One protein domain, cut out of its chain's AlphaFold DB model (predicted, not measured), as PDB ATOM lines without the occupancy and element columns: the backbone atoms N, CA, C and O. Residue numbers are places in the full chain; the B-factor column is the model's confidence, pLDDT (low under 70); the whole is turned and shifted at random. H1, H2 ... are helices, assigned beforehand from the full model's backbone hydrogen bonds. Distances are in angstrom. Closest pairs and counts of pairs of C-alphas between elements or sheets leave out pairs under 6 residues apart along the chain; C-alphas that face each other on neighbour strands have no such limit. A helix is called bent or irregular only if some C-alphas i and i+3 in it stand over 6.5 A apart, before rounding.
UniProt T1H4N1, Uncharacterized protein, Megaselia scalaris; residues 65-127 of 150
ATOM      1  N   HIS A  65     131.493 209.131 238.644       92.81
ATOM      2  CA  HIS A  65     132.747 209.158 237.895       92.81
ATOM      3  C   HIS A  65     132.555 209.825 236.525       92.81
ATOM      4  O   HIS A  65     131.812 209.301 235.691       92.81
ATOM      5  N   PRO A  66     133.203 210.975 236.246       91.81
ATOM      6  CA  PRO A  66     133.011 211.712 234.993       91.81
ATOM      7  C   PRO A  66     133.744 211.108 233.790       91.81
ATOM      8  O   PRO A  66     133.719 211.688 232.701       91.81
ATOM      9  N   PHE A  67     134.358 209.934 233.956       91.44
ATOM     10  CA  PHE A  67     135.055 209.209 232.903       91.44
ATOM     11  C   PHE A  67     134.776 207.703 232.962       91.44
ATOM     12  O   PHE A  67     134.163 207.198 233.905       91.44
ATOM     13  N   VAL A  68     135.259 206.985 231.944       92.25
ATOM     14  CA  VAL A  68     135.224 205.520 231.907       92.25
ATOM     15  C   VAL A  68     136.057 204.923 233.053       92.25
ATOM     16  O   VAL A  68     137.060 205.522 233.454       92.25
ATOM     17  N   PRO A  69     135.728 203.713 233.549       91.19
ATOM     18  CA  PRO A  69     136.438 203.103 234.672       91.19
ATOM     19  C   PRO A  69     137.956 203.019 234.476       91.19
ATOM     20  O   PRO A  69     138.718 203.296 235.399       91.19
ATOM     21  N   SER A  70     138.417 202.694 233.263       89.31
ATOM     22  CA  SER A  70     139.846 202.561 232.956       89.31
ATOM     23  C   SER A  70     140.638 203.841 233.232       89.31
ATOM     24  O   SER A  70     141.769 203.756 233.704       89.31
ATOM     25  N   HIS A  71     140.062 205.027 233.018       89.00
ATOM     26  CA  HIS A  71     140.761 206.287 233.283       89.00
ATOM     27  C   HIS A  71     141.026 206.491 234.781       89.00
ATOM     28  O   HIS A  71     142.076 207.014 235.152       89.00
ATOM     29  N   HIS A  72     140.109 206.031 235.637       87.69
ATOM     30  CA  HIS A  72     140.254 206.097 237.090       87.69
ATOM     31  C   HIS A  72     141.222 205.026 237.623       87.69
ATOM     32  O   HIS A  72     142.066 205.320 238.473       87.69
ATOM     33  N   PHE A  73     141.168 203.805 237.078       86.12
ATOM     34  CA  PHE A  73     142.059 202.712 237.485       86.12
ATOM     35  C   PHE A  73     143.506 202.901 237.024       86.12
ATOM     36  O   PHE A  73     144.432 202.620 237.778       86.12
ATOM     37  N   PHE A  74     143.723 203.370 235.798       84.38
ATOM     38  CA  PHE A  74     145.072 203.538 235.244       84.38
ATOM     39  C   PHE A  74     145.630 204.947 235.424       84.38
ATOM     40  O   PHE A  74     146.722 205.230 234.942       84.38
ATOM     41  N   ASP A  75     144.898 205.809 236.132       76.44
ATOM     42  CA  ASP A  75     145.314 207.167 236.461       76.44
ATOM     43  C   ASP A  75     145.774 207.965 235.234       76.44
ATOM     44  O   ASP A  75     146.823 208.613 235.208       76.44
ATOM     45  N   GLN A  76     144.968 207.900 234.174       74.62
ATOM     46  CA  GLN A  76     145.304 208.546 232.906       74.62
ATOM     47  C   GLN A  76     145.343 210.081 233.028       74.62
ATOM     48  O   GLN A  76     145.916 210.759 232.179       74.62
ATOM     49  N   PHE A  77     144.810 210.632 234.122       71.06
ATOM     50  CA  PHE A  77     144.829 212.061 234.431       71.06
ATOM     51  C   PHE A  77     146.201 212.578 234.869       71.06
ATOM     52  O   PHE A  77     146.449 213.772 234.730       71.06
ATOM     53  N   LYS A  78     147.117 211.716 235.337       67.62
ATOM     54  CA  LYS A  78     148.520 212.110 235.581       67.62
ATOM     55  C   LYS A  78     149.266 212.516 234.314       67.62
ATOM     56  O   LYS A  78     150.304 213.162 234.404       67.62
ATOM     57  N   LEU A  79     148.763 212.112 233.149       68.06
ATOM     58  CA  LEU A  79     149.369 212.428 231.857       68.06
ATOM     59  C   LEU A  79     148.925 213.797 231.323       68.06
ATOM     60  O   LEU A  79     149.492 214.276 230.343       68.06
ATOM     61  N   VAL A  80     147.931 214.428 231.956       77.62
ATOM     62  CA  VAL A  80     147.421 215.751 231.583       77.62
ATOM     63  C   VAL A  80     148.127 216.815 232.429       77.62
ATOM     64  O   VAL A  80     148.120 216.689 233.657       77.62
ATOM     65  N   PRO A  81     148.718 217.865 231.821       79.44
ATOM     66  CA  PRO A  81     149.280 218.987 232.564       79.44
ATOM     67  C   PRO A  81     148.272 219.579 233.550       79.44
ATOM     68  O   PRO A  81     147.091 219.720 233.236       79.44
ATOM     69  N   ASP A  82     148.742 219.979 234.732       78.31
ATOM     70  CA  ASP A  82     147.869 220.512 235.786       78.31
ATOM     71  C   ASP A  82     147.066 221.745 235.339       78.31
ATOM     72  O   ASP A  82     145.933 221.921 235.779       78.31
ATOM     73  N   SER A  83     147.601 222.565 234.426       79.88
ATOM     74  CA  SER A  83     146.880 223.710 233.846       79.88
ATOM     75  C   SER A  83     145.610 223.305 233.097       79.88
ATOM     76  O   SER A  83     144.640 224.057 233.085       79.88
ATOM     77  N   ASP A  84     145.608 222.105 232.518       80.44
ATOM     78  CA  ASP A  84     144.571 221.624 231.604       80.44
ATOM     79  C   ASP A  84     143.688 220.559 232.274       80.44
ATOM     80  O   ASP A  84     142.644 220.157 231.753       80.44
ATOM     81  N   ASN A  85     144.077 220.108 233.470       83.38
ATOM     82  CA  ASN A  85     143.360 219.102 234.233       83.38
ATOM     83  C   ASN A  85     142.216 219.728 235.041       83.38
ATOM     84  O   ASN A  85     142.262 219.840 236.270       83.38
ATOM     85  N   TRP A  86     141.148 220.118 234.338       84.12
ATOM     86  CA  TRP A  86     139.932 220.654 234.956       84.12
ATOM     87  C   TRP A  86     139.376 219.723 236.039       84.12
ATOM     88  O   TRP A  86     138.878 220.199 237.055       84.12
ATOM     89  N   PHE A  87     139.473 218.401 235.849       84.06
ATOM     90  CA  PHE A  87     138.932 217.423 236.788       84.06
ATOM     91  C   PHE A  87     139.648 217.508 238.132       84.06
ATOM     92  O   PHE A  87     139.000 217.542 239.175       84.06
ATOM     93  N   LYS A  88     140.977 217.627 238.119       82.06
ATOM     94  CA  LYS A  88     141.767 217.899 239.321       82.06
ATOM     95  C   LYS A  88     141.452 219.281 239.899       82.06
ATOM     96  O   LYS A  88     141.198 219.387 241.093       82.06
ATOM     97  N   ASN A  89     141.413 220.316 239.061       84.06
ATOM     98  CA  ASN A  89     141.281 221.709 239.504       84.06
ATOM     99  C   ASN A  89     139.893 222.055 240.064       84.06
ATOM    100  O   ASN A  89     139.775 222.941 240.905       84.06
ATOM    101  N   MET A  90     138.845 221.371 239.606       84.88
ATOM    102  CA  MET A  90     137.452 221.623 240.002       84.88
ATOM    103  C   MET A  90     136.926 220.622 241.035       84.88
ATOM    104  O   MET A  90     135.742 220.651 241.381       84.88
ATOM    105  N   SER A  91     137.779 219.718 241.519       86.31
ATOM    106  CA  SER A  91     137.383 218.740 242.528       86.31
ATOM    107  C   SER A  91     137.633 219.257 243.929       86.31
ATOM    108  O   SER A  91     138.705 219.755 244.256       86.31
ATOM    109  N   TRP A  92     136.610 219.119 244.767       88.19
ATOM    110  CA  TRP A  92     136.656 219.571 246.152       88.19
ATOM    111  C   TRP A  92     137.567 218.698 247.026       88.19
ATOM    112  O   TRP A  92     138.194 219.185 247.965       88.19
ATOM    113  N   TYR A  93     137.648 217.404 246.711       87.94
ATOM    114  CA  TYR A  93     138.468 216.435 247.426       87.94
ATOM    115  C   TYR A  93     139.612 215.914 246.549       87.94
ATOM    116  O   TYR A  93     139.471 215.873 245.325       87.94
ATOM    117  N   PRO A  94     140.737 215.488 247.155       85.25
ATOM    118  CA  PRO A  94     141.793 214.804 246.425       85.25
ATOM    119  C   PRO A  94     141.280 213.504 245.810       85.25
ATOM    120  O   PRO A  94     140.638 212.702 246.490       85.25
ATOM    121  N   HIS A  95     141.627 213.275 244.547       79.69
ATOM    122  CA  HIS A  95     141.314 212.022 243.873       79.69
ATOM    123  C   HIS A  95     142.204 210.903 244.380       79.69
ATOM    124  O   HIS A  95     143.426 211.034 244.461       79.69
ATOM    125  N   LEU A  96     141.575 209.780 244.696       83.19
ATOM    126  CA  LEU A  96     142.283 208.526 244.870       83.19
ATOM    127  C   LEU A  96     142.495 207.891 243.490       83.19
ATOM    128  O   LEU A  96     141.714 208.098 242.561       83.19
ATOM    129  N   HIS A  97     143.557 207.106 243.355       78.88
ATOM    130  CA  HIS A  97     143.970 206.523 242.079       78.88
ATOM    131  C   HIS A  97     144.131 205.008 242.199       78.88
ATOM    132  O   HIS A  97     144.272 204.466 243.303       78.88
ATOM    133  N   GLY A  98     144.146 204.312 241.062       83.44
ATOM    134  CA  GLY A  98     144.328 202.864 241.056       83.44
ATOM    135  C   GLY A  98     143.164 202.145 241.725       83.44
ATOM    136  O   GLY A  98     142.013 202.555 241.623       83.44
ATOM    137  N   TRP A  99     143.474 201.088 242.469       83.38
ATOM    138  CA  TRP A  99     142.479 200.309 243.211       83.38
ATOM    139  C   TRP A  99     141.750 201.091 244.310       83.38
ATOM    140  O   TRP A  99     140.721 200.629 244.787       83.38
ATOM    141  N   GLY A 100     142.267 202.257 244.711       83.25
ATOM    142  CA  GLY A 100     141.625 203.128 245.693       83.25
ATOM    143  C   GLY A 100     140.722 204.202 245.089       83.25
ATOM    144  O   GLY A 100     140.115 204.942 245.852       83.25
ATOM    145  N   CYS A 101     140.645 204.337 243.758       81.69
ATOM    146  CA  CYS A 101     139.927 205.447 243.115       81.69
ATOM    147  C   CYS A 101     138.434 205.480 243.415       81.69
ATOM    148  O   CYS A 101     137.816 206.541 243.499       81.69
ATOM    149  N   CYS A 102     137.851 204.293 243.497       88.88
ATOM    150  CA  CYS A 102     136.468 204.106 243.139       88.88
ATOM    151  C   CYS A 102     135.802 203.281 244.220       88.88
ATOM    152  O   CYS A 102     136.251 202.181 244.537       88.88
ATOM    153  N   SER A 103     134.715 203.815 244.773       90.81
ATOM    154  CA  SER A 103     133.984 203.114 245.816       90.81
ATOM    155  C   SER A 103     133.494 201.753 245.308       90.81
ATOM    156  O   SER A 103     133.037 201.629 244.166       90.81
ATOM    157  N   ASN A 104     133.497 200.742 246.177       87.19
ATOM    158  CA  ASN A 104     132.825 199.466 245.917       87.19
ATOM    159  C   ASN A 104     131.291 199.618 245.795       87.19
ATOM    160  O   ASN A 104     130.617 198.690 245.359       87.19
ATOM    161  N   THR A 105     130.758 200.795 246.136       88.31
ATOM    162  CA  THR A 105     129.368 201.231 245.945       88.31
ATOM    163  C   THR A 105     129.253 202.361 244.907       88.31
ATOM    164  O   THR A 105     128.389 203.233 245.017       88.31
ATOM    165  N   SER A 106     130.142 202.385 243.902       92.00
ATOM    166  CA  SER A 106     130.088 203.350 242.788       92.00
ATOM    167  C   SER A 106     128.716 203.359 242.101       92.00
ATOM    168  O   SER A 106     128.109 202.311 241.898       92.00
ATOM    169  N   ILE A 107     128.239 204.552 241.735       92.81
ATOM    170  CA  ILE A 107     126.885 204.787 241.215       92.81
ATOM    171  C   ILE A 107     126.904 204.951 239.692       92.81
ATOM    172  O   ILE A 107     126.089 204.334 239.009       92.81
ATOM    173  N   THR A 108     127.819 205.755 239.144       93.94
ATOM    174  CA  THR A 108     127.869 206.048 237.701       93.94
ATOM    175  C   THR A 108     129.292 206.144 237.170       93.94
ATOM    176  O   THR A 108     130.205 206.542 237.890       93.94
ATOM    177  N   PHE A 109     129.450 205.833 235.882       94.19
ATOM    178  CA  PHE A 109     130.629 206.139 235.075       94.19
ATOM    179  C   PHE A 109     130.169 206.766 233.759       94.19
ATOM    180  O   PHE A 109     129.185 206.313 233.171       94.19
ATOM    181  N   HIS A 110     130.864 207.802 233.303       94.94
ATOM    182  CA  HIS A 110     130.552 208.496 232.054       94.94
ATOM    183  C   HIS A 110     131.307 207.890 230.858       94.94
ATOM    184  O   HIS A 110     132.242 207.109 231.034       94.94
ATOM    185  N   TYR A 111     130.913 208.265 229.635       94.50
ATOM    186  CA  TYR A 111     131.507 207.796 228.371       94.50
ATOM    187  C   TYR A 111     131.480 206.268 228.166       94.50
ATOM    188  O   TYR A 111     132.323 205.716 227.464       94.50
ATOM    189  N   ILE A 112     130.514 205.567 228.768       95.00
ATOM    190  CA  ILE A 112     130.335 204.130 228.543       95.00
ATOM    191  C   ILE A 112     129.663 203.896 227.189       95.00
ATOM    192  O   ILE A 112     128.574 204.409 226.937       95.00
ATOM    193  N   GLU A 113     130.295 203.089 226.342       96.12
ATOM    194  CA  GLU A 113     129.716 202.644 225.071       96.12
ATOM    195  C   GLU A 113     128.473 201.761 225.295       96.12
ATOM    196  O   GLU A 113     128.424 201.015 226.284       96.12
ATOM    197  N   PRO A 114     127.474 201.794 224.394       97.06
ATOM    198  CA  PRO A 114     126.245 201.010 224.538       97.06
ATOM    199  C   PRO A 114     126.488 199.517 224.806       97.06
ATOM    200  O   PRO A 114     125.859 198.934 225.685       97.06
ATOM    201  N   GLU A 115     127.434 198.898 224.104       97.50
ATOM    202  CA  GLU A 115     127.806 197.488 224.241       97.50
ATOM    203  C   GLU A 115     128.359 197.190 225.639       97.50
ATOM    204  O   GLU A 115     127.989 196.196 226.274       97.50
ATOM    205  N   MET A 116     129.192 198.091 226.164       96.62
ATOM    206  CA  MET A 116     129.759 197.967 227.505       96.62
ATOM    207  C   MET A 116     128.700 198.107 228.599       96.62
ATOM    208  O   MET A 116     128.833 197.467 229.643       96.62
ATOM    209  N   MET A 117     127.610 198.851 228.368       95.81
ATOM    210  CA  MET A 117     126.481 198.877 229.307       95.81
ATOM    211  C   MET A 117     125.863 197.482 229.485       95.81
ATOM    212  O   MET A 117     125.564 197.092 230.614       95.81
ATOM    213  N   TYR A 118     125.728 196.694 228.410       97.12
ATOM    214  CA  TYR A 118     125.231 195.313 228.494       97.12
ATOM    215  C   TYR A 118     126.216 194.384 229.209       97.12
ATOM    216  O   TYR A 118     125.796 193.543 230.006       97.12
ATOM    217  N   VAL A 119     127.520 194.557 228.980       97.25
ATOM    218  CA  VAL A 119     128.565 193.802 229.693       97.25
ATOM    219  C   VAL A 119     128.518 194.093 231.194       97.25
ATOM    220  O   VAL A 119     128.497 193.163 232.002       97.25
ATOM    221  N   TYR A 120     128.422 195.364 231.591       94.12
ATOM    222  CA  TYR A 120     128.271 195.732 233.000       94.12
ATOM    223  C   TYR A 120     126.964 195.215 233.591       94.12
ATOM    224  O   TYR A 120     126.959 194.714 234.713       94.12
ATOM    225  N   HIS A 121     125.868 195.261 232.836       93.06
ATOM    226  CA  HIS A 121     124.602 194.686 233.270       93.06
ATOM    227  C   HIS A 121     124.724 193.174 233.520       93.06
ATOM    228  O   HIS A 121     124.257 192.678 234.545       93.06
ATOM    229  N   TYR A 122     125.418 192.442 232.643       95.19
ATOM    230  CA  TYR A 122     125.722 191.032 232.864       95.19
ATOM    231  C   TYR A 122     126.549 190.825 234.139       95.19
ATOM    232  O   TYR A 122     126.158 190.023 234.987       95.19
ATOM    233  N   PHE A 123     127.636 191.576 234.330       92.31
ATOM    234  CA  PHE A 123     128.499 191.440 235.510       92.31
ATOM    235  C   PHE A 123     127.803 191.780 236.829       92.31
ATOM    236  O   PHE A 123     128.046 191.109 237.830       92.31
ATOM    237  N   LEU A 124     126.928 192.784 236.836       88.06
ATOM    238  CA  LEU A 124     126.230 193.224 238.042       88.06
ATOM    239  C   LEU A 124     125.041 192.319 238.382       88.06
ATOM    240  O   LEU A 124     124.850 191.943 239.538       88.06
ATOM    241  N   TYR A 125     124.233 191.957 237.385       88.31
ATOM    242  CA  TYR A 125     122.929 191.345 237.637       88.31
ATOM    243  C   TYR A 125     122.880 189.841 237.376       88.31
ATOM    244  O   TYR A 125     122.102 189.161 238.047       88.31
ATOM    245  N   TYR A 126     123.714 189.303 236.482       90.19
ATOM    246  CA  TYR A 126     123.616 187.906 236.032       90.19
ATOM    247  C   TYR A 126     124.808 187.039 236.412       90.19
ATOM    248  O   TYR A 126     124.634 185.863 236.727       90.19
ATOM    249  N   LEU A 127     126.014 187.595 236.386       92.75
ATOM    250  CA  LEU A 127     127.214 186.871 236.748       92.75
ATOM    251  C   LEU A 127     127.146 186.496 238.243       92.75
ATOM    252  O   LEU A 127     126.831 187.321 239.106       92.75
TER     253      LEU A 127
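This is residues 65 to 127 of the 150 residues of an uncharacterized protein of Megaselia scalaris (UniProt T1H4N1). A loose, elongated chain, with the one long helix, H4, at one end of the longest axis and two single-turn helices, H2 and H3, toward the other end. The short H1 lies between, and a long stretch without a named element, residues 90 to 113, runs back from H3 past H1 to H4; no named helix touches another. The printed part has 63 residues with four named helices, in the order H1, H2, H3, H4, and no named strand; the class is all helix, though under half of the residues, 26 of 63, are in named elements. The radius of gyration of the C-alphas is 13.3 A, and the C-alphas span 42 by 21 by 18 A along their three main axes. Residues 89 to 94 stick out, and so do residues 121 to 126 of H4.

H4, the longest helix, has residues 114 to 126 and measures 17.6 A from first to last C-alpha, from C-alpha 114 at (126.245, 201.010, 224.538) to C-alpha 126 at (123.616, 187.906, 236.032). It is neither bent nor irregular, but only just: C-alphas 123 and 126 are 6.1 A apart. H1, residues 69 to 73, begins with C-alpha 69 at (136.438, 203.103, 234.672) and is 6.3 A long. H2, residues 76 to 79, is 5.7 A long, and H3, residues 86 to 89, is 4.9 A long.

H4 is apart from H1, from H2 and from H3. H1 and H2 are close but not clearly touching, with 1 pair of C-alphas within 8 A; their closest C-alphas are those of His 71 and Phe 77, 7.2 A apart, and their centres are 10.2 A apart. H2 and H3 are only just apart, their closest C-alphas being 8.2 A from each other. H1 and H3 are apart. In H1 every O i to N i+4 pair is within hydrogen-bond range, in H4 8 of 9 are, and H2 and H3, with 4 residues each, are too short for such a pair; each of these two has its one O i to N i+3 pair within range.

The two C-alphas farthest apart are those of Ser 83 and Tyr 126, 42.8 A, while those of His 65 and Leu 127, the first and last printed residues, are 23.0 A apart. The printed part has no cut. H1 to H2 is a tight link, H2 to H3 a short one of 6 residues, and H3 to H4 a long one of 24 residues. The mean pLDDT of the printed part is 87.3; residues 78 to 79, which belong to H2, are under 70.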